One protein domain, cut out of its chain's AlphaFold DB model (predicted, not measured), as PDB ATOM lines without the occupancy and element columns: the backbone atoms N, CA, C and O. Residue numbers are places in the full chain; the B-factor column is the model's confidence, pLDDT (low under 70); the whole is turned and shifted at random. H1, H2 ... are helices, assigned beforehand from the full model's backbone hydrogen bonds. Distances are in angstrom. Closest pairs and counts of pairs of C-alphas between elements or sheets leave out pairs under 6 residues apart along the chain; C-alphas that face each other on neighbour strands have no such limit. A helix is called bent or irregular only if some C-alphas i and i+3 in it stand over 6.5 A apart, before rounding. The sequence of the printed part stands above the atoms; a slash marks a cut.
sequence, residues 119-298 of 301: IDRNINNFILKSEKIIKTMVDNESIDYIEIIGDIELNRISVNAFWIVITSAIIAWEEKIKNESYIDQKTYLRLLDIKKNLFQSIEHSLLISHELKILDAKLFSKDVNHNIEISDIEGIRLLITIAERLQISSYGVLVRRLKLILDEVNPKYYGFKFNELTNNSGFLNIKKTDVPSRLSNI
ATOM      1  N   ILE A 119       6.803 -39.431  -5.608       51.53
ATOM      2  CA  ILE A 119       5.422 -39.011  -5.893       51.53
ATOM      3  C   ILE A 119       5.384 -37.513  -6.243       51.53
ATOM      4  O   ILE A 119       4.862 -37.150  -7.293       51.53
ATOM      5  N   ASP A 120       6.027 -36.661  -5.442       51.75
ATOM      6  CA  ASP A 120       6.114 -35.206  -5.624       51.75
ATOM      7  C   ASP A 120       6.866 -34.824  -6.918       51.75
ATOM      8  O   ASP A 120       6.491 -33.887  -7.625       51.75
ATOM      9  N   ARG A 121       7.929 -35.547  -7.296       59.53
ATOM     10  CA  ARG A 121       8.609 -35.315  -8.586       59.53
ATOM     11  C   ARG A 121       7.724 -35.697  -9.767       59.53
ATOM     12  O   ARG A 121       7.697 -34.980 -10.767       59.53
ATOM     13  N   ASN A 122       6.992 -36.800  -9.650       63.81
ATOM     14  CA  ASN A 122       6.092 -37.243 -10.704       63.81
ATOM     15  C   ASN A 122       4.885 -36.317 -10.839       63.81
ATOM     16  O   ASN A 122       4.541 -35.966 -11.965       63.81
ATOM     17  N   ILE A 123       4.298 -35.843  -9.734       67.44
ATOM     18  CA  ILE A 123       3.160 -34.923  -9.801       67.44
ATOM     19  C   ILE A 123       3.554 -33.604 -10.465       67.44
ATOM     20  O   ILE A 123       2.829 -33.145 -11.337       67.44
ATOM     21  N   ASN A 124       4.744 -33.058 -10.186       68.44
ATOM     22  CA  ASN A 124       5.243 -31.864 -10.878       68.44
ATOM     23  C   ASN A 124       5.371 -32.078 -12.394       68.44
ATOM     24  O   ASN A 124       4.942 -31.234 -13.180       68.44
ATOM     25  N   ASN A 125       5.919 -33.220 -12.816       73.50
ATOM     26  CA  ASN A 125       6.019 -33.560 -14.235       73.50
ATOM     27  C   ASN A 125       4.636 -33.725 -14.877       73.50
ATOM     28  O   ASN A 125       4.414 -33.248 -15.990       73.50
ATOM     29  N   PHE A 126       3.696 -34.367 -14.182       78.19
ATOM     30  CA  PHE A 126       2.325 -34.514 -14.660       78.19
ATOM     31  C   PHE A 126       1.592 -33.175 -14.743       78.19
ATOM     32  O   PHE A 126       0.882 -32.949 -15.720       78.19
ATOM     33  N   ILE A 127       1.802 -32.266 -13.788       81.44
ATOM     34  CA  ILE A 127       1.264 -30.902 -13.806       81.44
ATOM     35  C   ILE A 127       1.800 -30.135 -15.024       81.44
ATOM     36  O   ILE A 127       1.013 -29.595 -15.794       81.44
ATOM     37  N   LEU A 128       3.116 -30.155 -15.269       81.56
ATOM     38  CA  LEU A 128       3.721 -29.476 -16.425       81.56
ATOM     39  C   LEU A 128       3.219 -30.032 -17.766       81.56
ATOM     40  O   LEU A 128       2.923 -29.267 -18.685       81.56
ATOM     41  N   LYS A 129       3.105 -31.362 -17.882       83.25
ATOM     42  CA  LYS A 129       2.514 -32.003 -19.065       83.25
ATOM     43  C   LYS A 129       1.054 -31.591 -19.246       83.25
ATOM     44  O   LYS A 129       0.673 -31.212 -20.348       83.25
ATOM     45  N   SER A 130       0.272 -31.605 -18.168       85.19
ATOM     46  CA  SER A 130      -1.140 -31.211 -18.187       85.19
ATOM     47  C   SER A 130      -1.309 -29.751 -18.609       85.19
ATOM     48  O   SER A 130      -2.125 -29.465 -19.475       85.19
ATOM     49  N   GLU A 131      -0.487 -28.829 -18.094       87.81
ATOM     50  CA  GLU A 131      -0.476 -27.428 -18.539       87.81
ATOM     51  C   GLU A 131      -0.216 -27.294 -20.039       87.81
ATOM     52  O   GLU A 131      -0.873 -26.494 -20.706       87.81
ATOM     53  N   LYS A 132       0.756 -28.044 -20.571       86.56
ATOM     54  CA  LYS A 132       1.079 -28.009 -22.001       86.56
ATOM     55  C   LYS A 132      -0.102 -28.498 -22.836       86.56
ATOM     56  O   LYS A 132      -0.464 -27.830 -23.797       86.56
ATOM     57  N   ILE A 133      -0.710 -29.614 -22.444       87.00
ATOM     58  CA  ILE A 133      -1.842 -30.208 -23.160       87.00
ATOM     59  C   ILE A 133      -3.050 -29.279 -23.117       87.00
ATOM     60  O   ILE A 133      -3.604 -28.968 -24.163       87.00
ATOM     61  N   ILE A 134      -3.400 -28.742 -21.946       88.88
ATOM     62  CA  ILE A 134      -4.517 -27.800 -21.805       88.88
ATOM     63  C   ILE A 134      -4.292 -26.551 -22.664       88.88
ATOM     64  O   ILE A 134      -5.217 -26.113 -23.340       88.88
ATOM     65  N   LYS A 135      -3.069 -25.999 -22.704       88.62
ATOM     66  CA  LYS A 135      -2.736 -24.880 -23.606       88.62
ATOM     67  C   LYS A 135      -2.974 -25.248 -25.070       88.62
ATOM     68  O   LYS A 135      -3.606 -24.481 -25.783       88.62
ATOM     69  N   THR A 136      -2.520 -26.423 -25.496       86.69
ATOM     70  CA  THR A 136      -2.745 -26.917 -26.861       86.69
ATOM     71  C   THR A 136      -4.234 -27.113 -27.167       86.69
ATOM     72  O   THR A 136      -4.678 -26.740 -28.244       86.69
ATOM     73  N   MET A 137      -5.028 -27.632 -26.228       87.06
ATOM     74  CA  MET A 137      -6.477 -27.813 -26.405       87.06
ATOM     75  C   MET A 137      -7.247 -26.492 -26.463       87.06
ATOM     76  O   MET A 137      -8.275 -26.400 -27.130       87.06
ATOM     77  N   VAL A 138      -6.782 -25.478 -25.731       87.62
ATOM     78  CA  VAL A 138      -7.357 -24.133 -25.797       87.62
ATOM     79  C   VAL A 138      -7.039 -23.486 -27.144       87.62
ATOM     80  O   VAL A 138      -7.933 -22.883 -27.725       87.62
ATOM     81  N   ASP A 139      -5.811 -23.641 -27.646       84.62
ATOM     82  CA  ASP A 139      -5.377 -23.092 -28.940       84.62
ATOM     83  C   ASP A 139      -6.027 -23.803 -30.147       84.62
ATOM     84  O   ASP A 139      -6.256 -23.174 -31.178       84.62
ATOM     85  N   ASN A 140      -6.326 -25.103 -30.041       82.00
ATOM     86  CA  ASN A 140      -6.865 -25.897 -31.145       82.00
ATOM     87  C   ASN A 140      -8.403 -25.904 -31.161       82.00
ATOM     88  O   ASN A 140      -9.049 -26.238 -30.165       82.00
ATOM     89  N   GLU A 141      -9.011 -25.640 -32.322       68.50
ATOM     90  CA  GLU A 141     -10.468 -25.754 -32.511       68.50
ATOM     91  C   GLU A 141     -10.952 -27.216 -32.485       68.50
ATOM     92  O   GLU A 141     -12.008 -27.509 -31.916       68.50
ATOM     93  N   SER A 142     -10.156 -28.150 -33.012       71.56
ATOM     94  CA  SER A 142     -10.410 -29.591 -32.939       71.56
ATOM     95  C   SER A 142      -9.631 -30.216 -31.782       71.56
ATOM     96  O   SER A 142      -8.400 -30.293 -31.821       71.56
ATOM     97  N   ILE A 143     -10.345 -30.674 -30.756       70.69
ATOM     98  CA  ILE A 143      -9.749 -31.399 -29.635       70.69
ATOM     99  C   ILE A 143      -9.933 -32.896 -29.872       70.69
ATOM    100  O   ILE A 143     -11.065 -33.378 -29.897       70.69
ATOM    101  N   ASP A 144      -8.826 -33.629 -29.989       73.00
ATOM    102  CA  ASP A 144      -8.853 -35.088 -29.925       73.00
ATOM    103  C   ASP A 144      -8.833 -35.533 -28.459       73.00
ATOM    104  O   ASP A 144      -7.788 -35.661 -27.816       73.00
ATOM    105  N   TYR A 145     -10.026 -35.709 -27.896       73.69
ATOM    106  CA  TYR A 145     -10.163 -36.200 -26.530       73.69
ATOM    107  C   TYR A 145      -9.709 -37.660 -26.405       73.69
ATOM    108  O   TYR A 145      -9.210 -38.026 -25.349       73.69
ATOM    109  N   ILE A 146      -9.814 -38.472 -27.464       71.44
ATOM    110  CA  ILE A 146      -9.487 -39.907 -27.438       71.44
ATOM    111  C   ILE A 146      -7.991 -40.110 -27.182       71.44
ATOM    112  O   ILE A 146      -7.610 -40.956 -26.375       71.44
ATOM    113  N   GLU A 147      -7.135 -39.298 -27.805       73.81
ATOM    114  CA  GLU A 147      -5.683 -39.364 -27.593       73.81
ATOM    115  C   GLU A 147      -5.294 -39.063 -26.134       73.81
ATOM    116  O   GLU A 147      -4.494 -39.779 -25.527       73.81
ATOM    117  N   ILE A 148      -5.909 -38.041 -25.531       72.19
ATOM    118  CA  ILE A 148      -5.646 -37.643 -24.138       72.19
ATOM    119  C   ILE A 148      -6.083 -38.736 -23.168       72.19
ATOM    120  O   ILE A 148      -5.401 -39.005 -22.178       72.19
ATOM    121  N   ILE A 149      -7.214 -39.370 -23.461       67.19
ATOM    122  CA  ILE A 149      -7.740 -40.490 -22.685       67.19
ATOM    123  C   ILE A 149      -6.755 -41.655 -22.731       67.19
ATOM    124  O   ILE A 149      -6.351 -42.149 -21.678       67.19
ATOM    125  N   GLY A 150      -6.277 -42.015 -23.925       66.88
ATOM    126  CA  GLY A 150      -5.246 -43.037 -24.083       66.88
ATOM    127  C   GLY A 150      -3.971 -42.714 -23.297       66.88
ATOM    128  O   GLY A 150      -3.387 -43.591 -22.663       66.88
ATOM    129  N   ASP A 151      -3.550 -41.450 -23.254       70.69
ATOM    130  CA  ASP A 151      -2.396 -41.040 -22.452       70.69
ATOM    131  C   ASP A 151      -2.642 -41.107 -20.928       70.69
ATOM    132  O   ASP A 151      -1.700 -41.380 -20.173       70.69
ATOM    133  N   ILE A 152      -3.875 -40.888 -20.457       66.62
ATOM    134  CA  ILE A 152      -4.260 -41.084 -19.049       66.62
ATOM    135  C   ILE A 152      -4.252 -42.577 -18.699       66.62
ATOM    136  O   ILE A 152      -3.648 -42.961 -17.697       66.62
ATOM    137  N   GLU A 153      -4.855 -43.427 -19.531       64.62
ATOM    138  CA  GLU A 153      -4.907 -44.882 -19.320       64.62
ATOM    139  C   GLU A 153      -3.515 -45.525 -19.339       64.62
ATOM    140  O   GLU A 153      -3.214 -46.419 -18.548       64.62
ATOM    141  N   LEU A 154      -2.620 -45.020 -20.191       65.88
ATOM    142  CA  LEU A 154      -1.217 -45.436 -20.247       65.88
ATOM    143  C   LEU A 154      -0.347 -44.794 -19.149       65.88
ATOM    144  O   LEU A 154       0.879 -44.944 -19.176       65.88
ATOM    145  N   ASN A 155      -0.950 -44.066 -18.200       58.91
ATOM    146  CA  ASN A 155      -0.292 -43.372 -17.089       58.91
ATOM    147  C   ASN A 155       0.835 -42.413 -17.537       58.91
ATOM    148  O   ASN A 155       1.822 -42.167 -16.836       58.91
ATOM    149  N   ARG A 156       0.716 -41.859 -18.749       67.50
ATOM    150  CA  ARG A 156       1.632 -40.839 -19.285       67.50
ATOM    151  C   ARG A 156       1.305 -39.457 -18.725       67.50
ATOM    152  O   ARG A 156       2.204 -38.601 -18.659       67.50
ATOM    153  N   ILE A 157       0.054 -39.279 -18.294       69.62
ATOM    154  CA  ILE A 157      -0.519 -38.110 -17.623       69.62
ATOM    155  C   ILE A 157      -1.322 -38.592 -16.406       69.62
ATOM    156  O   ILE A 157      -1.978 -39.627 -16.463       69.62
ATOM    157  N   SER A 158      -1.306 -37.830 -15.309       74.50
ATOM    158  CA  SER A 158      -2.171 -38.089 -14.153       74.50
ATOM    159  C   SER A 158      -3.496 -37.342 -14.299       74.50
ATOM    160  O   SER A 158      -3.496 -36.117 -14.430       74.50
ATOM    161  N   VAL A 159      -4.619 -38.059 -14.200       72.75
ATOM    162  CA  VAL A 159      -5.976 -37.481 -14.205       72.75
ATOM    163  C   VAL A 159      -6.163 -36.429 -13.103       72.75
ATOM    164  O   VAL A 159      -6.737 -35.368 -13.344       72.75
ATOM    165  N   ASN A 160      -5.582 -36.658 -11.921       74.62
ATOM    166  CA  ASN A 160      -5.617 -35.711 -10.806       74.62
ATOM    167  C   ASN A 160      -4.807 -34.450 -11.119       74.62
ATOM    168  O   ASN A 160      -5.271 -33.340 -10.867       74.62
ATOM    169  N   ALA A 161      -3.610 -34.599 -11.698       78.12
ATOM    170  CA  ALA A 161      -2.816 -33.450 -12.126       78.12
ATOM    171  C   ALA A 161      -3.558 -32.638 -13.196       78.12
ATOM    172  O   ALA A 161      -3.606 -31.412 -13.117       78.12
ATOM    173  N   PHE A 162      -4.203 -33.317 -14.143       82.88
ATOM    174  CA  PHE A 162      -5.014 -32.671 -15.165       82.88
ATOM    175  C   PHE A 162      -6.172 -31.879 -14.551       82.88
ATOM    176  O   PHE A 162      -6.351 -30.702 -14.872       82.88
ATOM    177  N   TRP A 163      -6.895 -32.485 -13.600       86.12
ATOM    178  CA  TRP A 163      -7.970 -31.839 -12.847       86.12
ATOM    179  C   TRP A 163      -7.484 -30.597 -12.088       86.12
ATOM    180  O   TRP A 163      -8.142 -29.556 -12.132       86.12
ATOM    181  N   ILE A 164      -6.316 -30.670 -11.436       84.38
ATOM    182  CA  ILE A 164      -5.722 -29.538 -10.707       84.38
ATOM    183  C   ILE A 164      -5.476 -28.367 -11.655       84.38
ATOM    184  O   ILE A 164      -5.869 -27.237 -11.350       84.38
ATOM    185  N   VAL A 165      -4.840 -28.622 -12.802       88.69
ATOM    186  CA  VAL A 165      -4.474 -27.566 -13.751       88.69
ATOM    187  C   VAL A 165      -5.707 -26.927 -14.374       88.69
ATOM    188  O   VAL A 165      -5.836 -25.702 -14.332       88.69
ATOM    189  N   ILE A 166      -6.630 -27.724 -14.920       90.69
ATOM    190  CA  ILE A 166      -7.807 -27.189 -15.615       90.69
ATOM    191  C   ILE A 166      -8.738 -26.452 -14.651       90.69
ATOM    192  O   ILE A 166      -9.203 -25.358 -14.962       90.69
ATOM    193  N   THR A 167      -8.937 -26.975 -13.439       90.75
ATOM    194  CA  THR A 167      -9.747 -26.311 -12.411       90.75
ATOM    195  C   THR A 167      -9.102 -25.007 -11.949       90.75
ATOM    196  O   THR A 167      -9.789 -23.995 -11.829       90.75
ATOM    197  N   SER A 168      -7.781 -24.987 -11.755       89.62
ATOM    198  CA  SER A 168      -7.065 -23.754 -11.401       89.62
ATOM    199  C   SER A 168      -7.146 -22.706 -12.511       89.62
ATOM    200  O   SER A 168      -7.335 -21.528 -12.217       89.62
ATOM    201  N   ALA A 169      -7.043 -23.121 -13.778       90.88
ATOM    202  CA  ALA A 169      -7.169 -22.232 -14.929       90.88
ATOM    203  C   ALA A 169      -8.577 -21.630 -15.042       90.88
ATOM    204  O   ALA A 169      -8.703 -20.427 -15.260       90.88
ATOM    205  N   ILE A 170      -9.626 -22.432 -14.833       92.38
ATOM    206  CA  ILE A 170     -11.017 -21.956 -14.822       92.38
ATOM    207  C   ILE A 170     -11.211 -20.905 -13.726       92.38
ATOM    208  O   ILE A 170     -11.645 -19.799 -14.028       92.38
ATOM    209  N   ILE A 171     -10.815 -21.201 -12.482       90.00
ATOM    210  CA  ILE A 171     -10.949 -20.256 -11.358       90.00
ATOM    211  C   ILE A 171     -10.153 -18.970 -11.626       90.00
ATOM    212  O   ILE A 171     -10.639 -17.873 -11.355       90.00
ATOM    213  N   ALA A 172      -8.942 -19.082 -12.181       88.19
ATOM    214  CA  ALA A 172      -8.129 -17.925 -12.547       88.19
ATOM    215  C   ALA A 172      -8.837 -17.023 -13.570       88.19
ATOM    216  O   ALA A 172      -8.817 -15.800 -13.435       88.19
ATOM    217  N   TRP A 173      -9.480 -17.620 -14.574       90.88
ATOM    218  CA  TRP A 173     -10.263 -16.890 -15.565       90.88
ATOM    219  C   TRP A 173     -11.547 -16.290 -14.985       90.88
ATOM    220  O   TRP A 173     -11.865 -15.152 -15.322       90.88
ATOM    221  N   GLU A 174     -12.241 -16.981 -14.077       89.25
ATOM    222  CA  GLU A 174     -13.388 -16.410 -13.353       89.25
ATOM    223  C   GLU A 174     -12.999 -15.151 -12.575       89.25
ATOM    224  O   GLU A 174     -13.713 -14.149 -12.615       89.25
ATOM    225  N   GLU A 175     -11.879 -15.192 -11.844       87.38
ATOM    226  CA  GLU A 175     -11.375 -14.028 -11.109       87.38
ATOM    227  C   GLU A 175     -10.993 -12.895 -12.070       87.38
ATOM    228  O   GLU A 175     -11.335 -11.739 -11.820       87.38
ATOM    229  N   LYS A 176     -10.344 -13.220 -13.193       86.44
ATOM    230  CA  LYS A 176      -9.945 -12.239 -14.208       86.44
ATOM    231  C   LYS A 176     -11.153 -11.526 -14.828       86.44
ATOM    232  O   LYS A 176     -11.178 -10.303 -14.873       86.44
ATOM    233  N   ILE A 177     -12.180 -12.280 -15.229       88.19
ATOM    234  CA  ILE A 177     -13.428 -11.743 -15.798       88.19
ATOM    235  C   ILE A 177     -14.160 -10.840 -14.798       88.19
ATOM    236  O   ILE A 177     -14.756  -9.846 -15.195       88.19
ATOM    237  N   LYS A 178     -14.126 -11.160 -13.497       85.25
ATOM    238  CA  LYS A 178     -14.751 -10.318 -12.461       85.25
ATOM    239  C   LYS A 178     -14.028  -8.989 -12.249       85.25
ATOM    240  O   LYS A 178     -14.674  -8.011 -11.886       85.25
ATOM    241  N   ASN A 179     -12.710  -8.972 -12.431       84.25
ATOM    242  CA  ASN A 179     -11.869  -7.818 -12.114       84.25
ATOM    243  C   ASN A 179     -11.618  -6.895 -13.317       84.25
ATOM    244  O   ASN A 179     -11.240  -5.743 -13.120       84.25
ATOM    245  N   GLU A 180     -11.814  -7.375 -14.547       83.88
ATOM    246  CA  GLU A 180     -11.569  -6.612 -15.774       83.88
ATOM    247  C   GLU A 180     -12.884  -6.330 -16.517       83.88
ATOM    248  O   GLU A 180     -13.653  -7.236 -16.830       83.88
ATOM    249  N   SER A 181     -13.142  -5.059 -16.835       70.56
ATOM    250  CA  SER A 181     -14.409  -4.587 -17.415       70.56
ATOM    251  C   SER A 181     -14.629  -4.977 -18.885       70.56
ATOM    252  O   SER A 181     -15.762  -4.910 -19.356       70.56
ATOM    253  N   TYR A 182     -13.584  -5.414 -19.599       69.50
ATOM    254  CA  TYR A 182     -13.653  -5.816 -21.010       69.50
ATOM    255  C   TYR A 182     -12.734  -7.013 -21.296       69.50
ATOM    256  O   TYR A 182     -11.607  -6.854 -21.760       69.50
ATOM    257  N   ILE A 183     -13.229  -8.225 -21.034       79.25
ATOM    258  CA  ILE A 183     -12.556  -9.484 -21.381       79.25
ATOM    259  C   ILE A 183     -13.447 -10.341 -22.279       79.25
ATOM    260  O   ILE A 183     -14.607 -10.595 -21.956       79.25
ATOM    261  N   ASP A 184     -12.866 -10.857 -23.367       76.25
ATOM    262  CA  ASP A 184     -13.474 -11.927 -24.159       76.25
ATOM    263  C   ASP A 184     -13.496 -13.239 -23.354       76.25
ATOM    264  O   ASP A 184     -12.463 -13.762 -22.925       76.25
ATOM    265  N   GLN A 185     -14.696 -13.780 -23.156       88.25
ATOM    266  CA  GLN A 185     -14.939 -14.987 -22.370       88.25
ATOM    267  C   GLN A 185     -14.672 -16.281 -23.152       88.25
ATOM    268  O   GLN A 185     -14.752 -17.359 -22.562       88.25
ATOM    269  N   LYS A 186     -14.325 -16.220 -24.448       88.81
ATOM    270  CA  LYS A 186     -14.087 -17.418 -25.280       88.81
ATOM    271  C   LYS A 186     -13.119 -18.417 -24.653       88.81
ATOM    272  O   LYS A 186     -13.405 -19.610 -24.635       88.81
ATOM    273  N   THR A 187     -12.004 -17.945 -24.092       89.44
ATOM    274  CA  THR A 187     -11.033 -18.841 -23.441       89.44
ATOM    275  C   THR A 187     -11.637 -19.529 -22.215       89.44
ATOM    276  O   THR A 187     -11.470 -20.733 -22.037       89.44
ATOM    277  N   TYR A 188     -12.364 -18.785 -21.381       91.50
ATOM    278  CA  TYR A 188     -13.036 -19.334 -20.206       91.50
ATOM    279  C   TYR A 188     -14.067 -20.405 -20.591       91.50
ATOM    280  O   TYR A 188     -14.048 -21.506 -20.042       91.50
ATOM    281  N   LEU A 189     -14.907 -20.120 -21.591       91.00
ATOM    282  CA  LEU A 189     -15.886 -21.076 -22.115       91.00
ATOM    283  C   LEU A 189     -15.208 -22.328 -22.684       91.00
ATOM    284  O   LEU A 189     -15.675 -23.440 -22.449       91.00
ATOM    285  N   ARG A 190     -14.068 -22.167 -23.367       89.81
ATOM    286  CA  ARG A 190     -13.289 -23.292 -23.893       89.81
ATOM    287  C   ARG A 190     -12.712 -24.172 -22.786       89.81
ATOM    288  O   ARG A 190     -12.771 -25.393 -22.887       89.81
ATOM    289  N   LEU A 191     -12.195 -23.575 -21.712       91.50
ATOM    290  CA  LEU A 191     -11.705 -24.316 -20.545       91.50
ATOM    291  C   LEU A 191     -12.828 -25.110 -19.859       91.50
ATOM    292  O   LEU A 191     -12.612 -26.259 -19.468       91.50
ATOM    293  N   LEU A 192     -14.027 -24.526 -19.741       90.44
ATOM    294  CA  LEU A 192     -15.206 -25.227 -19.223       90.44
ATOM    295  C   LEU A 192     -15.595 -26.419 -20.103       90.44
ATOM    296  O   LEU A 192     -15.858 -27.495 -19.573       90.44
ATOM    297  N   ASP A 193     -15.597 -26.248 -21.425       88.50
ATOM    298  CA  ASP A 193     -15.918 -27.307 -22.388       88.50
ATOM    299  C   ASP A 193     -14.908 -28.467 -22.326       88.50
ATOM    300  O   ASP A 193     -15.291 -29.629 -22.194       88.50
ATOM    301  N   ILE A 194     -13.606 -28.154 -22.280       87.12
ATOM    302  CA  ILE A 194     -12.533 -29.137 -22.054       87.12
ATOM    303  C   ILE A 194     -12.799 -29.957 -20.791       87.12
ATOM    304  O   ILE A 194     -12.786 -31.188 -20.834       87.12
ATOM    305  N   LYS A 195     -13.051 -29.276 -19.669       87.50
ATOM    306  CA  LYS A 195     -13.301 -29.926 -18.383       87.50
ATOM    307  C   LYS A 195     -14.553 -30.802 -18.433       87.50
ATOM    308  O   LYS A 195     -14.532 -31.932 -17.952       87.50
ATOM    309  N   LYS A 196     -15.632 -30.288 -19.025       84.31
ATOM    310  CA  LYS A 196     -16.905 -30.992 -19.160       84.31
ATOM    311  C   LYS A 196     -16.723 -32.305 -19.921       84.31
ATOM    312  O   LYS A 196     -17.080 -33.357 -19.401       84.31
ATOM    313  N   ASN A 197     -16.120 -32.245 -21.104       79.62
ATOM    314  CA  ASN A 197     -15.973 -33.407 -21.978       79.62
ATOM    315  C   ASN A 197     -15.032 -34.466 -21.386       79.62
ATOM    316  O   ASN A 197     -15.294 -35.656 -21.533       79.62
ATOM    317  N   LEU A 198     -13.993 -34.054 -20.650       76.31
ATOM    318  CA  LEU A 198     -13.072 -34.992 -20.006       76.31
ATOM    319  C   LEU A 198     -13.614 -35.626 -18.726       76.31
ATOM    320  O   LEU A 198     -13.268 -36.764 -18.454       76.31
ATOM    321  N   PHE A 199     -14.423 -34.936 -17.919       73.88
ATOM    322  CA  PHE A 199     -14.788 -35.445 -16.587       73.88
ATOM    323  C   PHE A 199     -16.265 -35.822 -16.414       73.88
ATOM    324  O   PHE A 199     -16.603 -36.438 -15.405       73.88
ATOM    325  N   GLN A 200     -17.148 -35.503 -17.369       68.50
ATOM    326  CA  GLN A 200     -18.567 -35.899 -17.304       68.50
ATOM    327  C   GLN A 200     -18.892 -37.225 -17.994       68.50
ATOM    328  O   GLN A 200     -19.972 -37.773 -17.782       68.50
ATOM    329  N   SER A 201     -17.996 -37.775 -18.807       65.50
ATOM    330  CA  SER A 201     -18.188 -39.123 -19.349       65.50
ATOM    331  C   SER A 201     -18.063 -40.178 -18.244       65.50
ATOM    332  O   SER A 201     -17.199 -40.070 -17.367       65.50
ATOM    333  N   ILE A 202     -18.858 -41.238 -18.348       56.69
ATOM    334  CA  ILE A 202     -18.917 -42.322 -17.362       56.69
ATOM    335  C   ILE A 202     -17.537 -42.963 -17.139       56.69
ATOM    336  O   ILE A 202     -17.134 -43.112 -15.989       56.69
ATOM    337  N   GLU A 203     -16.785 -43.248 -18.205       61.12
ATOM    338  CA  GLU A 203     -15.454 -43.874 -18.133       61.12
ATOM    339  C   GLU A 203     -14.444 -43.026 -17.343       61.12
ATOM    340  O   GLU A 203     -13.864 -43.503 -16.368       61.12
ATOM    341  N   HIS A 204     -14.306 -41.734 -17.656       60.53
ATOM    342  CA  HIS A 204     -13.366 -40.857 -16.944       60.53
ATOM    343  C   HIS A 204     -13.797 -40.523 -15.524       60.53
ATOM    344  O   HIS A 204     -12.946 -40.350 -14.650       60.53
ATOM    345  N   SER A 205     -15.107 -40.464 -15.266       59.16
ATOM    346  CA  SER A 205     -15.603 -40.242 -13.912       59.16
ATOM    347  C   SER A 205     -15.063 -41.310 -12.959       59.16
ATOM    348  O   SER A 205     -14.784 -41.004 -11.809       59.16
ATOM    349  N   LEU A 206     -14.827 -42.544 -13.412       62.72
ATOM    350  CA  LEU A 206     -14.288 -43.615 -12.572       62.72
ATOM    351  C   LEU A 206     -12.799 -43.437 -12.237       62.72
ATOM    352  O   LEU A 206     -12.359 -43.940 -11.206       62.72
ATOM    353  N   LEU A 207     -12.048 -42.701 -13.060       63.09
ATOM    354  CA  LEU A 207     -10.608 -42.480 -12.888       63.09
ATOM    355  C   LEU A 207     -10.291 -41.330 -11.922       63.09
ATOM    356  O   LEU A 207      -9.226 -41.318 -11.308       63.09
ATOM    357  N   ILE A 208     -11.205 -40.368 -11.767       65.12
ATOM    358  CA  ILE A 208     -11.038 -39.255 -10.826       65.12
ATOM    359  C   ILE A 208     -11.196 -39.767  -9.393       65.12
ATOM    360  O   ILE A 208     -12.170 -40.459  -9.068       65.12
ATOM    361  N   SER A 209     -10.284 -39.362  -8.511       68.06
ATOM    362  CA  SER A 209     -10.391 -39.688  -7.093       68.06
ATOM    363  C   SER A 209     -11.632 -39.060  -6.441       68.06
ATOM    364  O   SER A 209     -12.129 -38.007  -6.848       68.06
ATOM    365  N   HIS A 210     -12.186 -39.747  -5.443       66.25
ATOM    366  CA  HIS A 210     -13.468 -39.391  -4.831       66.25
ATOM    367  C   HIS A 210     -13.471 -37.963  -4.264       66.25
ATOM    368  O   HIS A 210     -14.396 -37.188  -4.514       66.25
ATOM    369  N   GLU A 211     -12.392 -37.577  -3.588       65.50
ATOM    370  CA  GLU A 211     -12.218 -36.251  -3.007       65.50
ATOM    371  C   GLU A 211     -12.244 -35.141  -4.069       65.50
ATOM    372  O   GLU A 211     -12.817 -34.076  -3.836       65.50
ATOM    373  N   LEU A 212     -11.706 -35.393  -5.268       74.62
ATOM    374  CA  LEU A 212     -11.739 -34.422  -6.361       74.62
ATOM    375  C   LEU A 212     -13.146 -34.262  -6.935       74.62
ATOM    376  O   LEU A 212     -13.515 -33.147  -7.280       74.62
ATOM    377  N   LYS A 213     -13.963 -35.324  -6.971       74.00
ATOM    378  CA  LYS A 213     -15.379 -35.226  -7.376       74.00
ATOM    379  C   LYS A 213     -16.180 -34.359  -6.414       74.00
ATOM    380  O   LYS A 213     -16.957 -33.515  -6.854       74.00
ATOM    381  N   ILE A 214     -15.969 -34.534  -5.107       73.94
ATOM    382  CA  ILE A 214     -16.609 -33.702  -4.077       73.94
ATOM    383  C   ILE A 214     -16.181 -32.245  -4.226       73.94
ATOM    384  O   ILE A 214     -17.019 -31.345  -4.161       73.94
ATOM    385  N   LEU A 215     -14.886 -32.002  -4.427       77.38
ATOM    386  CA  LEU A 215     -14.377 -30.654  -4.648       77.38
ATOM    387  C   LEU A 215     -14.945 -30.032  -5.920       77.38
ATOM    388  O   LEU A 215     -15.331 -28.868  -5.898       77.38
ATOM    389  N   ASP A 216     -15.031 -30.797  -7.005       78.62
ATOM    390  CA  ASP A 216     -15.603 -30.346  -8.270       78.62
ATOM    391  C   ASP A 216     -17.057 -29.904  -8.097       78.62
ATOM    392  O   ASP A 216     -17.429 -28.781  -8.446       78.62
ATOM    393  N   ALA A 217     -17.843 -30.760  -7.442       78.81
ATOM    394  CA  ALA A 217     -19.204 -30.470  -7.031       78.81
ATOM    395  C   ALA A 217     -19.277 -29.179  -6.205       78.81
ATOM    396  O   ALA A 217     -20.039 -28.286  -6.547       78.81
ATOM    397  N   LYS A 218     -18.457 -29.030  -5.160       79.12
ATOM    398  CA  LYS A 218     -18.473 -27.842  -4.290       79.12
ATOM    399  C   LYS A 218     -18.031 -26.552  -4.982       79.12
ATOM    400  O   LYS A 218     -18.496 -25.480  -4.606       79.12
ATOM    401  N   LEU A 219     -17.126 -26.636  -5.953       82.00
ATOM    402  CA  LEU A 219     -16.604 -25.470  -6.664       82.00
ATOM    403  C   LEU A 219     -17.567 -24.963  -7.743       82.00
ATOM    404  O   LEU A 219     -17.679 -23.750  -7.915       82.00
ATOM    405  N   PHE A 220     -18.245 -25.867  -8.457       79.00
ATOM    406  CA  PHE A 220     -18.997 -25.523  -9.674       79.00
ATOM    407  C   PHE A 220     -20.497 -25.828  -9.607       79.00
ATOM    408  O   PHE A 220     -21.266 -25.258 -10.380       79.00
ATOM    409  N   SER A 221     -20.940 -26.689  -8.688       70.19
ATOM    410  CA  SER A 221     -22.353 -27.037  -8.512       70.19
ATOM    411  C   SER A 221     -22.901 -26.395  -7.236       70.19
ATOM    412  O   SER A 221     -22.335 -26.535  -6.156       70.19
ATOM    413  N   LYS A 222     -24.023 -25.671  -7.342       55.22
ATOM    414  CA  LYS A 222     -24.643 -25.000  -6.183       55.22
ATOM    415  C   LYS A 222     -25.300 -25.967  -5.196       55.22
ATOM    416  O   LYS A 222     -25.416 -25.631  -4.025       55.22
ATOM    417  N   ASP A 223     -25.668 -27.161  -5.650       52.56
ATOM    418  CA  ASP A 223     -26.428 -28.129  -4.867       52.56
ATOM    419  C   ASP A 223     -25.793 -29.505  -4.942       52.56
ATOM    420  O   ASP A 223     -26.106 -30.296  -5.828       52.56
ATOM    421  N   VAL A 224     -24.916 -29.817  -3.988       51.84
ATOM    422  CA  VAL A 224     -24.538 -31.210  -3.764       51.84
ATOM    423  C   VAL A 224     -24.439 -31.498  -2.270       51.84
ATOM    424  O   VAL A 224     -23.493 -31.108  -1.581       51.84
ATOM    425  N   ASN A 225     -25.450 -32.220  -1.785       52.50
ATOM    426  CA  ASN A 225     -25.456 -32.909  -0.499       52.50
ATOM    427  C   ASN A 225     -24.700 -34.239  -0.677       52.50
ATOM    428  O   ASN A 225     -25.294 -35.313  -0.755       52.50
ATOM    429  N   HIS A 226     -23.379 -34.175  -0.839       58.03
ATOM    430  CA  HIS A 226     -22.544 -35.367  -0.701       58.03
ATOM    431  C   HIS A 226     -22.214 -35.565   0.774       58.03
ATOM    432  O   HIS A 226     -21.882 -34.608   1.475       58.03
ATOM    433  N   ASN A 227     -22.324 -36.810   1.243       61.47
ATOM    434  CA  ASN A 227     -21.813 -37.196   2.549       61.47
ATOM    435  C   ASN A 227     -20.290 -37.100   2.480       61.47
ATOM    436  O   ASN A 227     -19.642 -37.988   1.942       61.47
ATOM    437  N   ILE A 228     -19.744 -35.988   2.966       61.50
ATOM    438  CA  ILE A 228     -18.299 -35.796   3.057       61.50
ATOM    439  C   ILE A 228     -17.790 -36.690   4.188       61.50
ATOM    440  O   ILE A 228     -18.333 -36.668   5.296       61.50
ATOM    441  N   GLU A 229     -16.769 -37.491   3.929       59.62
ATOM    442  CA  GLU A 229     -16.120 -38.311   4.944       59.62
ATOM    443  C   GLU A 229     -14.850 -37.627   5.475       59.62
ATOM    444  O   GLU A 229     -14.283 -36.720   4.865       59.62
ATOM    445  N   ILE A 230     -14.362 -38.072   6.637       54.09
ATOM    446  CA  ILE A 230     -13.091 -37.594   7.215       54.09
ATOM    447  C   ILE A 230     -11.918 -37.809   6.241       54.09
ATOM    448  O   ILE A 230     -11.032 -36.963   6.130       54.09
ATOM    449  N   SER A 231     -11.928 -38.924   5.510       51.12
ATOM    450  CA  SER A 231     -10.968 -39.252   4.449       51.12
ATOM    451  C   SER A 231     -10.931 -38.191   3.346       51.12
ATOM    452  O   SER A 231      -9.841 -37.820   2.908       51.12
ATOM    453  N   ASP A 232     -12.086 -37.653   2.950       62.62
ATOM    454  CA  ASP A 232     -12.174 -36.590   1.947       62.62
ATOM    455  C   ASP A 232     -11.548 -35.295   2.466       62.62
ATOM    456  O   ASP A 232     -10.773 -34.654   1.762       62.62
ATOM    457  N   ILE A 233     -11.819 -34.928   3.724       60.97
ATOM    458  CA  ILE A 233     -11.269 -33.715   4.351       60.97
ATOM    459  C   ILE A 233      -9.738 -33.760   4.382       60.97
ATOM    460  O   ILE A 233      -9.069 -32.781   4.040       60.97
ATOM    461  N   GLU A 234      -9.172 -34.907   4.750       55.47
ATOM    462  CA  GLU A 234      -7.725 -35.123   4.741       55.47
ATOM    463  C   GLU A 234      -7.145 -35.126   3.315       55.47
ATOM    464  O   GLU A 234      -6.076 -34.556   3.078       55.47
ATOM    465  N   GLY A 235      -7.882 -35.669   2.339       61.31
ATOM    466  CA  GLY A 235      -7.548 -35.561   0.917       61.31
ATOM    467  C   GLY A 235      -7.462 -34.108   0.439       61.31
ATOM    468  O   GLY A 235      -6.479 -33.714  -0.191       61.31
ATOM    469  N   ILE A 236      -8.433 -33.273   0.822       68.06
ATOM    470  CA  ILE A 236      -8.464 -31.842   0.490       68.06
ATOM    471  C   ILE A 236      -7.288 -31.097   1.142       68.06
ATOM    472  O   ILE A 236      -6.623 -30.293   0.483       68.06
ATOM    473  N   ARG A 237      -6.980 -31.364   2.419       64.06
ATOM    474  CA  ARG A 237      -5.832 -30.757   3.126       64.06
ATOM    475  C   ARG A 237      -4.503 -31.071   2.439       64.06
ATOM    476  O   ARG A 237      -3.648 -30.191   2.286       64.06
ATOM    477  N   LEU A 238      -4.326 -32.311   1.989       63.78
ATOM    478  CA  LEU A 238      -3.120 -32.708   1.275       63.78
ATOM    479  C   LEU A 238      -3.054 -32.093  -0.129       63.78
ATOM    480  O   LEU A 238      -1.988 -31.634  -0.540       63.78
ATOM    481  N   LEU A 239      -4.182 -31.998  -0.835       69.94
ATOM    482  CA  LEU A 239      -4.254 -31.301  -2.118       69.94
ATOM    483  C   LEU A 239      -3.827 -29.834  -1.992       69.94
ATOM    484  O   LEU A 239      -3.042 -29.355  -2.810       69.94
ATOM    485  N   ILE A 240      -4.287 -29.139  -0.947       68.69
ATOM    486  CA  ILE A 240      -3.842 -27.772  -0.647       68.69
ATOM    487  C   ILE A 240      -2.331 -27.742  -0.434       68.69
ATOM    488  O   ILE A 240      -1.650 -26.913  -1.028       68.69
ATOM    489  N   THR A 241      -1.794 -28.675   0.353       62.56
ATOM    490  CA  THR A 241      -0.351 -28.759   0.625       62.56
ATOM    491  C   THR A 241       0.463 -28.928  -0.659       62.56
ATOM    492  O   THR A 241       1.506 -28.297  -0.822       62.56
ATOM    493  N   ILE A 242      -0.002 -29.765  -1.587       65.19
ATOM    494  CA  ILE A 242       0.643 -29.954  -2.889       65.19
ATOM    495  C   ILE A 242       0.540 -28.673  -3.711       65.19
ATOM    496  O   ILE A 242       1.554 -28.179  -4.193       65.19
ATOM    497  N   ALA A 243      -0.657 -28.102  -3.831       67.00
ATOM    498  CA  ALA A 243      -0.889 -26.899  -4.619       67.00
ATOM    499  C   ALA A 243      -0.101 -25.679  -4.102       67.00
ATOM    500  O   ALA A 243       0.333 -24.854  -4.901       67.00
ATOM    501  N   GLU A 244       0.158 -25.591  -2.795       65.75
ATOM    502  CA  GLU A 244       1.035 -24.575  -2.199       65.75
ATOM    503  C   GLU A 244       2.525 -24.792  -2.491       65.75
ATOM    504  O   GLU A 244       3.290 -23.828  -2.518       65.75
ATOM    505  N   ARG A 245       2.949 -26.045  -2.705       63.56
ATOM    506  CA  ARG A 245       4.320 -26.388  -3.121       63.56
ATOM    507  C   ARG A 245       4.549 -26.179  -4.617       63.56
ATOM    508  O   ARG A 245       5.693 -25.978  -5.027       63.56
ATOM    509  N   LEU A 246       3.491 -26.248  -5.426       65.88
ATOM    510  CA  LEU A 246       3.540 -25.852  -6.833       65.88
ATOM    511  C   LEU A 246       3.838 -24.350  -6.936       65.88
ATOM    512  O   LEU A 246       3.708 -23.618  -5.958       65.88
ATOM    513  N   GLN A 247       4.268 -23.869  -8.111       63.62
ATOM    514  CA  GLN A 247       4.594 -22.449  -8.293       63.62
ATOM    515  C   GLN A 247       3.443 -21.576  -7.773       63.62
ATOM    516  O   GLN A 247       2.356 -21.558  -8.351       63.62
ATOM    517  N   ILE A 248       3.712 -20.875  -6.666       56.62
ATOM    518  CA  ILE A 248       2.731 -20.162  -5.835       56.62
ATOM    519  C   ILE A 248       1.821 -19.258  -6.673       56.62
ATOM    520  O   ILE A 248       0.613 -19.187  -6.454       56.62
ATOM    521  N   SER A 249       2.397 -18.611  -7.684       61.00
ATOM    522  CA  SER A 249       1.692 -17.706  -8.580       61.00
ATOM    523  C   SER A 249       0.776 -18.390  -9.585       61.00
ATOM    524  O   SER A 249       0.147 -17.672 -10.327       61.00
ATOM    525  N   SER A 250       0.674 -19.714  -9.677       71.62
ATOM    526  CA  SER A 250      -0.236 -20.393 -10.622       71.62
ATOM    527  C   SER A 250      -1.444 -21.008  -9.915       71.62
ATOM    528  O   SER A 250      -2.569 -20.889 -10.396       71.62
ATOM    529  N   TYR A 251      -1.231 -21.612  -8.746       78.81
ATOM    530  CA  TYR A 251      -2.225 -22.459  -8.072       78.81
ATOM    531  C   TYR A 251      -2.838 -21.821  -6.817       78.81
ATOM    532  O   TYR A 251      -3.779 -22.371  -6.243       78.81
ATOM    533  N   GLY A 252      -2.374 -20.628  -6.422       73.69
ATOM    534  CA  GLY A 252      -2.894 -19.887  -5.267       73.69
ATOM    535  C   GLY A 252      -4.411 -19.650  -5.308       73.69
ATOM    536  O   GLY A 252      -5.075 -19.702  -4.273       73.69
ATOM    537  N   VAL A 253      -4.986 -19.472  -6.501       81.00
ATOM    538  CA  VAL A 253      -6.438 -19.296  -6.701       81.00
ATOM    539  C   VAL A 253      -7.239 -20.532  -6.279       81.00
ATOM    540  O   VAL A 253      -8.234 -20.412  -5.563       81.00
ATOM    541  N   LEU A 254      -6.764 -21.727  -6.641       84.12
ATOM    542  CA  LEU A 254      -7.375 -22.993  -6.243       84.12
ATOM    543  C   LEU A 254      -7.211 -23.197  -4.737       84.12
ATOM    544  O   LEU A 254      -8.187 -23.452  -4.039       84.12
ATOM    545  N   VAL A 255      -5.996 -22.991  -4.225       79.94
ATOM    546  CA  VAL A 255      -5.668 -23.072  -2.793       79.94
ATOM    547  C   VAL A 255      -6.631 -22.231  -1.945       79.94
ATOM    548  O   VAL A 255      -7.146 -22.722  -0.943       79.94
ATOM    549  N   ARG A 256      -6.928 -20.985  -2.345       80.00
ATOM    550  CA  ARG A 256      -7.884 -20.120  -1.629       80.00
ATOM    551  C   ARG A 256      -9.296 -20.704  -1.599       80.00
ATOM    552  O   ARG A 256      -9.918 -20.714  -0.543       80.00
ATOM    553  N   ARG A 257      -9.798 -21.210  -2.729       83.44
ATOM    554  CA  ARG A 257     -11.143 -21.807  -2.797       83.44
ATOM    555  C   ARG A 257     -11.247 -23.094  -1.981       83.44
ATOM    556  O   ARG A 257     -12.225 -23.279  -1.268       83.44
ATOM    557  N   LEU A 258     -10.220 -23.943  -2.024       81.69
ATOM    558  CA  LEU A 258     -10.176 -25.177  -1.234       81.69
ATOM    559  C   LEU A 258     -10.159 -24.899   0.277       81.69
ATOM    560  O   LEU A 258     -10.805 -25.619   1.033       81.69
ATOM    561  N   LYS A 259      -9.480 -23.832   0.725       77.00
ATOM    562  CA  LYS A 259      -9.513 -23.397   2.135       77.00
ATOM    563  C   LYS A 259     -10.915 -23.011   2.587       77.00
ATOM    564  O   LYS A 259     -11.321 -23.432   3.660       77.00
ATOM    565  N   LEU A 260     -11.662 -22.273   1.762       80.94
ATOM    566  CA  LEU A 260     -13.048 -21.907   2.077       80.94
ATOM    567  C   LEU A 260     -13.931 -23.150   2.234       80.94
ATOM    568  O   LEU A 260     -14.682 -23.246   3.198       80.94
ATOM    569  N   ILE A 261     -13.772 -24.136   1.347       79.06
ATOM    570  CA  ILE A 261     -14.479 -25.417   1.466       79.06
ATOM    571  C   ILE A 261     -14.096 -26.122   2.776       79.06
ATOM    572  O   ILE A 261     -14.968 -26.602   3.494       79.06
ATOM    573  N   LEU A 262     -12.810 -26.156   3.141       73.75
ATOM    574  CA  LEU A 262     -12.385 -26.726   4.423       73.75
ATOM    575  C   LEU A 262     -12.943 -25.969   5.631       73.75
ATOM    576  O   LEU A 262     -13.321 -26.609   6.608       73.75
ATOM    577  N   ASP A 263     -13.009 -24.642   5.590       72.00
ATOM    578  CA  ASP A 263     -13.588 -23.824   6.660       72.00
ATOM    579  C   ASP A 263     -15.088 -24.074   6.851       72.00
ATOM    580  O   ASP A 263     -15.582 -24.021   7.977       72.00
ATOM    581  N   GLU A 264     -15.814 -24.393   5.778       75.12
ATOM    582  CA  GLU A 264     -17.225 -24.784   5.850       75.12
ATOM    583  C   GLU A 264     -17.423 -26.193   6.424       75.12
ATOM    584  O   GLU A 264     -18.427 -26.471   7.090       75.12
ATOM    585  N   VAL A 265     -16.485 -27.101   6.143       71.25
ATOM    586  CA  VAL A 265     -16.607 -28.523   6.481       71.25
ATOM    587  C   VAL A 265     -16.027 -28.830   7.866       71.25
ATOM    588  O   VAL A 265     -16.682 -29.507   8.655       71.25
ATOM    589  N   ASN A 266     -14.848 -28.308   8.216       62.97
ATOM    590  CA  ASN A 266     -14.136 -28.626   9.464       62.97
ATOM    591  C   ASN A 266     -14.982 -28.451  10.743       62.97
ATOM    592  O   ASN A 266     -14.962 -29.368  11.570       62.97
ATOM    593  N   PRO A 267     -15.778 -27.374  10.921       58.03
ATOM    594  CA  PRO A 267     -16.572 -27.199  12.135       58.03
ATOM    595  C   PRO A 267     -17.612 -28.304  12.337       58.03
ATOM    596  O   PRO A 267     -17.909 -28.662  13.472       58.03
ATOM    597  N   LYS A 268     -18.138 -28.881  11.248       62.91
ATOM    598  CA  LYS A 268     -19.158 -29.940  11.307       62.91
ATOM    599  C   LYS A 268     -18.597 -31.285  11.771       62.91
ATOM    600  O   LYS A 268     -19.330 -32.056  12.378       62.91
ATOM    601  N   TYR A 269     -17.324 -31.562  11.484       54.88
ATOM    602  CA  TYR A 269     -16.698 -32.864  11.758       54.88
ATOM    603  C   TYR A 269     -15.744 -32.836  12.950       54.88
ATOM    604  O   TYR A 269     -15.607 -33.840  13.643       54.88
ATOM    605  N   TYR A 270     -15.102 -31.696  13.198       50.22
ATOM    606  CA  TYR A 270     -14.075 -31.566  14.228       50.22
ATOM    607  C   TYR A 270     -14.339 -30.443  15.235       50.22
ATOM    608  O   TYR A 270     -13.591 -30.312  16.199       50.22
ATOM    609  N   GLY A 271     -15.392 -29.640  15.043       47.78
ATOM    610  CA  GLY A 271     -15.783 -28.597  15.996       47.78
ATOM    611  C   GLY A 271     -14.908 -27.338  15.989       47.78
ATOM    612  O   GLY A 271     -15.053 -26.521  16.890       47.78
ATOM    613  N   PHE A 272     -14.029 -27.158  14.998       47.69
ATOM    614  CA  PHE A 272     -13.164 -25.976  14.874       47.69
ATOM    615  C   PHE A 272     -13.108 -25.436  13.440       47.69
ATOM    616  O   PHE A 272     -13.311 -26.175  12.471       47.69
ATOM    617  N   LYS A 273     -12.799 -24.142  13.296       49.72
ATOM    618  CA  LYS A 273     -12.500 -23.495  12.001       49.72
ATOM    619  C   LYS A 273     -11.011 -23.620  11.663       49.72
ATOM    620  O   LYS A 273     -10.176 -23.722  12.557       49.72
ATOM    621  N   PHE A 274     -10.638 -23.586  10.381       48.31
ATOM    622  CA  PHE A 274      -9.239 -23.770   9.966       48.31
ATOM    623  C   PHE A 274      -8.313 -22.687  10.546       48.31
ATOM    624  O   PHE A 274      -7.194 -22.977  10.960       48.31
ATOM    625  N   ASN A 275      -8.809 -21.452  10.661       46.78
ATOM    626  CA  ASN A 275      -8.068 -20.327  11.242       46.78
ATOM    627  C   ASN A 275      -7.776 -20.472  12.752       46.78
ATOM    628  O   ASN A 275      -6.987 -19.701  13.285       46.78
ATOM    629  N   GLU A 276      -8.387 -21.437  13.446       42.53
ATOM    630  CA  GLU A 276      -8.153 -21.698  14.877       42.53
ATOM    631  C   GLU A 276      -7.022 -22.722  15.104       42.53
ATOM    632  O   GLU A 276      -6.430 -22.768  16.182       42.53
ATOM    633  N   LEU A 277      -6.661 -23.509  14.080       42.22
ATOM    634  CA  LEU A 277      -5.596 -24.522  14.144       42.22
ATOM    635  C   LEU A 277      -4.176 -23.940  14.090       42.22
ATOM    636  O   LEU A 277      -3.228 -24.620  14.494       42.22
ATOM    637  N   THR A 278      -4.016 -22.700  13.617       40.50
ATOM    638  CA  THR A 278      -2.705 -22.082  13.348       40.50
ATOM    639  C   THR A 278      -1.860 -21.844  14.598       40.50
ATOM    640  O   THR A 278      -0.665 -21.594  14.476       40.50
ATOM    641  N   ASN A 279      -2.452 -21.928  15.795       34.34
ATOM    642  CA  ASN A 279      -1.775 -21.522  17.027       34.34
ATOM    643  C   ASN A 279      -1.267 -22.677  17.902       34.34
ATOM    644  O   ASN A 279      -0.430 -22.405  18.751       34.34
ATOM    645  N   ASN A 280      -1.721 -23.928  17.738       30.94
ATOM    646  CA  ASN A 280      -1.414 -24.983  18.729       30.94
ATOM    647  C   ASN A 280      -1.313 -26.421  18.199       30.94
ATOM    648  O   ASN A 280      -1.393 -27.377  18.966       30.94
ATOM    649  N   SER A 281      -1.146 -26.625  16.898       30.05
ATOM    650  CA  SER A 281      -1.204 -27.975  16.352       30.05
ATOM    651  C   SER A 281      -0.174 -28.127  15.238       30.05
ATOM    652  O   SER A 281      -0.025 -27.223  14.425       30.05
ATOM    653  N   GLY A 282       0.568 -29.243  15.201       32.00
ATOM    654  CA  GLY A 282       1.580 -29.568  14.176       32.00
ATOM    655  C   GLY A 282       1.023 -29.730  12.752       32.00
ATOM    656  O   GLY A 282       1.589 -30.445  11.930       32.00
ATOM    657  N   PHE A 283      -0.110 -29.097  12.471       34.38
ATOM    658  CA  PHE A 283      -0.713 -28.970  11.167       34.38
ATOM    659  C   PHE A 283       0.062 -27.923  10.370       34.38
ATOM    660  O   PHE A 283       0.530 -26.911  10.890       34.38
ATOM    661  N   LEU A 284       0.253 -28.224   9.089       36.44
ATOM    662  CA  LEU A 284       1.058 -27.434   8.165       36.44
ATOM    663  C   LEU A 284       0.619 -25.963   8.186       36.44
ATOM    664  O   LEU A 284      -0.544 -25.650   7.942       36.44
ATOM    665  N   ASN A 285       1.566 -25.062   8.463       36.50
ATOM    666  CA  ASN A 285       1.355 -23.623   8.338       36.50
ATOM    667  C   ASN A 285       1.249 -23.259   6.857       36.50
ATOM    668  O   ASN A 285       2.234 -23.183   6.121       36.50
ATOM    669  N   ILE A 286       0.010 -23.068   6.448       43.94
ATOM    670  CA  ILE A 286      -0.436 -22.825   5.089       43.94
ATOM    671  C   ILE A 286      -0.274 -21.318   4.780       43.94
ATOM    672  O   ILE A 286      -0.878 -20.468   5.439       43.94
ATOM    673  N   LYS A 287       0.554 -20.950   3.790       44.81
ATOM    674  CA  LYS A 287       0.871 -19.537   3.475       44.81
ATOM    675  C   LYS A 287      -0.232 -18.881   2.627       44.81
ATOM    676  O   LYS A 287      -0.753 -19.473   1.685       44.81
ATOM    677  N   LYS A 288      -0.594 -17.627   2.934       43.75
ATOM    678  CA  LYS A 288      -1.430 -16.795   2.042       43.75
ATOM    679  C   LYS A 288      -0.625 -16.370   0.815       43.75
ATOM    680  O   LYS A 288       0.570 -16.102   0.919       43.75
ATOM    681  N   THR A 289      -1.286 -16.305  -0.336       50.09
ATOM    682  CA  THR A 289      -0.665 -15.906  -1.603       50.09
ATOM    683  C   THR A 289      -1.577 -14.911  -2.319       50.09
ATOM    684  O   THR A 289      -2.661 -15.280  -2.780       50.09
ATOM    685  N   ASP A 290      -1.121 -13.662  -2.419       51.41
ATOM    686  CA  ASP A 290      -1.855 -12.549  -3.046       51.41
ATOM    687  C   ASP A 290      -1.452 -12.322  -4.517       51.41
ATOM    688  O   ASP A 290      -1.845 -11.342  -5.142       51.41
ATOM    689  N   VAL A 291      -0.670 -13.237  -5.101       56.19
ATOM    690  CA  VAL A 291      -0.175 -13.117  -6.480       56.19
ATOM    691  C   VAL A 291      -1.239 -13.604  -7.483       56.19
ATOM    692  O   VAL A 291      -1.772 -14.701  -7.292       56.19
ATOM    693  N   PRO A 292      -1.535 -12.845  -8.561       57.78
ATOM    694  CA  PRO A 292      -2.426 -13.281  -9.640       57.78
ATOM    695  C   PRO A 292      -1.960 -14.586 -10.298       57.78
ATOM    696  O   PRO A 292      -0.758 -14.792 -10.484       57.78
ATOM    697  N   SER A 293      -2.909 -15.451 -10.679       72.06
ATOM    698  CA  SER A 293      -2.587 -16.758 -11.264       72.06
ATOM    699  C   SER A 293      -1.923 -16.638 -12.645       72.06
ATOM    700  O   SER A 293      -2.533 -16.102 -13.561       72.06
ATOM    701  N   ARG A 294      -0.746 -17.237 -12.881       76.69
ATOM    702  CA  ARG A 294      -0.148 -17.332 -14.232       76.69
ATOM    703  C   ARG A 294      -1.011 -18.146 -15.198       76.69
ATOM    704  O   ARG A 294      -0.843 -18.000 -16.408       76.69
ATOM    705  N   LEU A 295      -1.916 -18.992 -14.693       79.31
ATOM    706  CA  LEU A 295      -2.829 -19.786 -15.520       79.31
ATOM    707  C   LEU A 295      -3.904 -18.920 -16.191       79.31
ATOM    708  O   LEU A 295      -4.436 -19.329 -17.218       79.31
ATOM    709  N   SER A 296      -4.133 -17.687 -15.718       73.69
ATOM    710  CA  SER A 296      -4.971 -16.697 -16.414       73.69
ATOM    711  C   SER A 296      -4.366 -16.200 -17.740       73.69
ATOM    712  O   SER A 296      -4.965 -15.366 -18.424       73.69
ATOM    713  N   ASN A 297      -3.158 -16.669 -18.087       78.50
ATOM    714  CA  ASN A 297      -2.483 -16.409 -19.360       78.50
ATOM    715  C   ASN A 297      -2.607 -17.564 -20.360       78.50
ATOM    716  O   ASN A 297      -2.145 -17.423 -21.491       78.50
ATOM    717  N   ILE A 298      -3.195 -18.701 -19.972       78.62
ATOM    718  CA  ILE A 298      -3.651 -19.695 -20.950       78.62
ATOM    719  C   ILE A 298      -4.783 -19.022 -21.718       78.62
ATOM    720  O   ILE A 298      -5.777 -18.670 -21.094       78.62
TER     721      ILE A 298
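AT A GLANCE: This is residues 119 to 298 of the 301 residues of an uncharacterized protein of Guillardia theta (UniProt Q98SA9). What shape do these atoms make? Two helical hairpins, H3 with H4 and H7 with H8, meet crosswise where H8 packs on H3; H1 packs at a slant on the first hairpin, and H6 packs across H7. The last link folds back from H9, at one end of the longest axis, to the short H10, which packs on both H3 and H8. What is it built of? The printed part has 180 residues with ten named helices, H1 to H10 in order, and no named strand: the class is all helix. It is compact, with a radius of gyration of the C-alphas of 16.5 A, and rounded, spanning 52 by 40 by 35 A.

IN THESE COORDINATES: Where do the first five helices lie? H1, residues 119 to 139, begins at C-alpha 119 (5.422, -39.011, -5.893) and is 30.0 A long; H2 is residues 145 to 153. H3, residues 159 to 179, is 30.3 A long, H4, residues 186 to 199, 20.0 A, and H5 is residues 202 to 207. And the other five? H6 is residues 210 to 220, H7 residues 230 to 245, 23.1 A, and H8 residues 248 to 270, 28.5 A, with a kink of 35 degrees near residue 264. H9 is residues 274 to 279, and H10, residues 294 to 297, ends at C-alpha 297 (-2.483, -16.409, -19.360). H8 is irregular, with C-alphas 250 and 253 7.4 A apart, and H9 only just, with C-alphas 276 and 279 6.7 A apart.

HOW THE PARTS SIT: What do H1 to H5 meet? H1 touches H3, closest C-alphas Ile 127 and Ala 161, 5.1 A, at a steep tilt of 55 degrees. H3 and H4 form a hairpin, closest C-alphas Trp 173 and Tyr 188, 5.9 A, at a shallow tilt of 27 degrees. H2 and H5 are each close but not clearly touching to H4, with closest C-alphas 7.2 A for Tyr 145 and Leu 198 and 5.6 A for Ser 205 and Phe 199. What touches the hub, H8? H7 forms a hairpin with it, closest C-alphas Ile 240 and Val 255, 5.5 A; H3 is about perpendicular to it at 80 degrees, closest C-alphas Ser 168 and Leu 254, 5.2 A. H9 touches it through Phe 274 and Asp 263, closest C-alphas 5.5 A, H10 through Arg 294 and Ser 250, 4.7 A, and H6 only just, with 3 pairs of C-alphas within 8 A, closest Lys 218 and Ile 261, 7.4 A. How do the backbones run? Every O i to N i+4 pair is within hydrogen-bond range in H1, H2, H3, H4, H6 and H7, and 14 of 19 in H8; H10 is too short for such a pair. H5 has 0 of 2, with 3 of 3 O i to N i+3 pairs within range, and H9 0 of 2, with 1 of 3.

THE WHOLE: How large is it, and is it cut? The two farthest C-alphas, of Ser 142 and Asn 280, are 52.6 A apart, and the printed part has no cut. Which link is long, and where is confidence low? H9 to H10, residues 280 to 293, is the long link. The mean pLDDT of the printed part is 70.1, and 83 residues are under 70, among them 222 to 249 and 266 to 292.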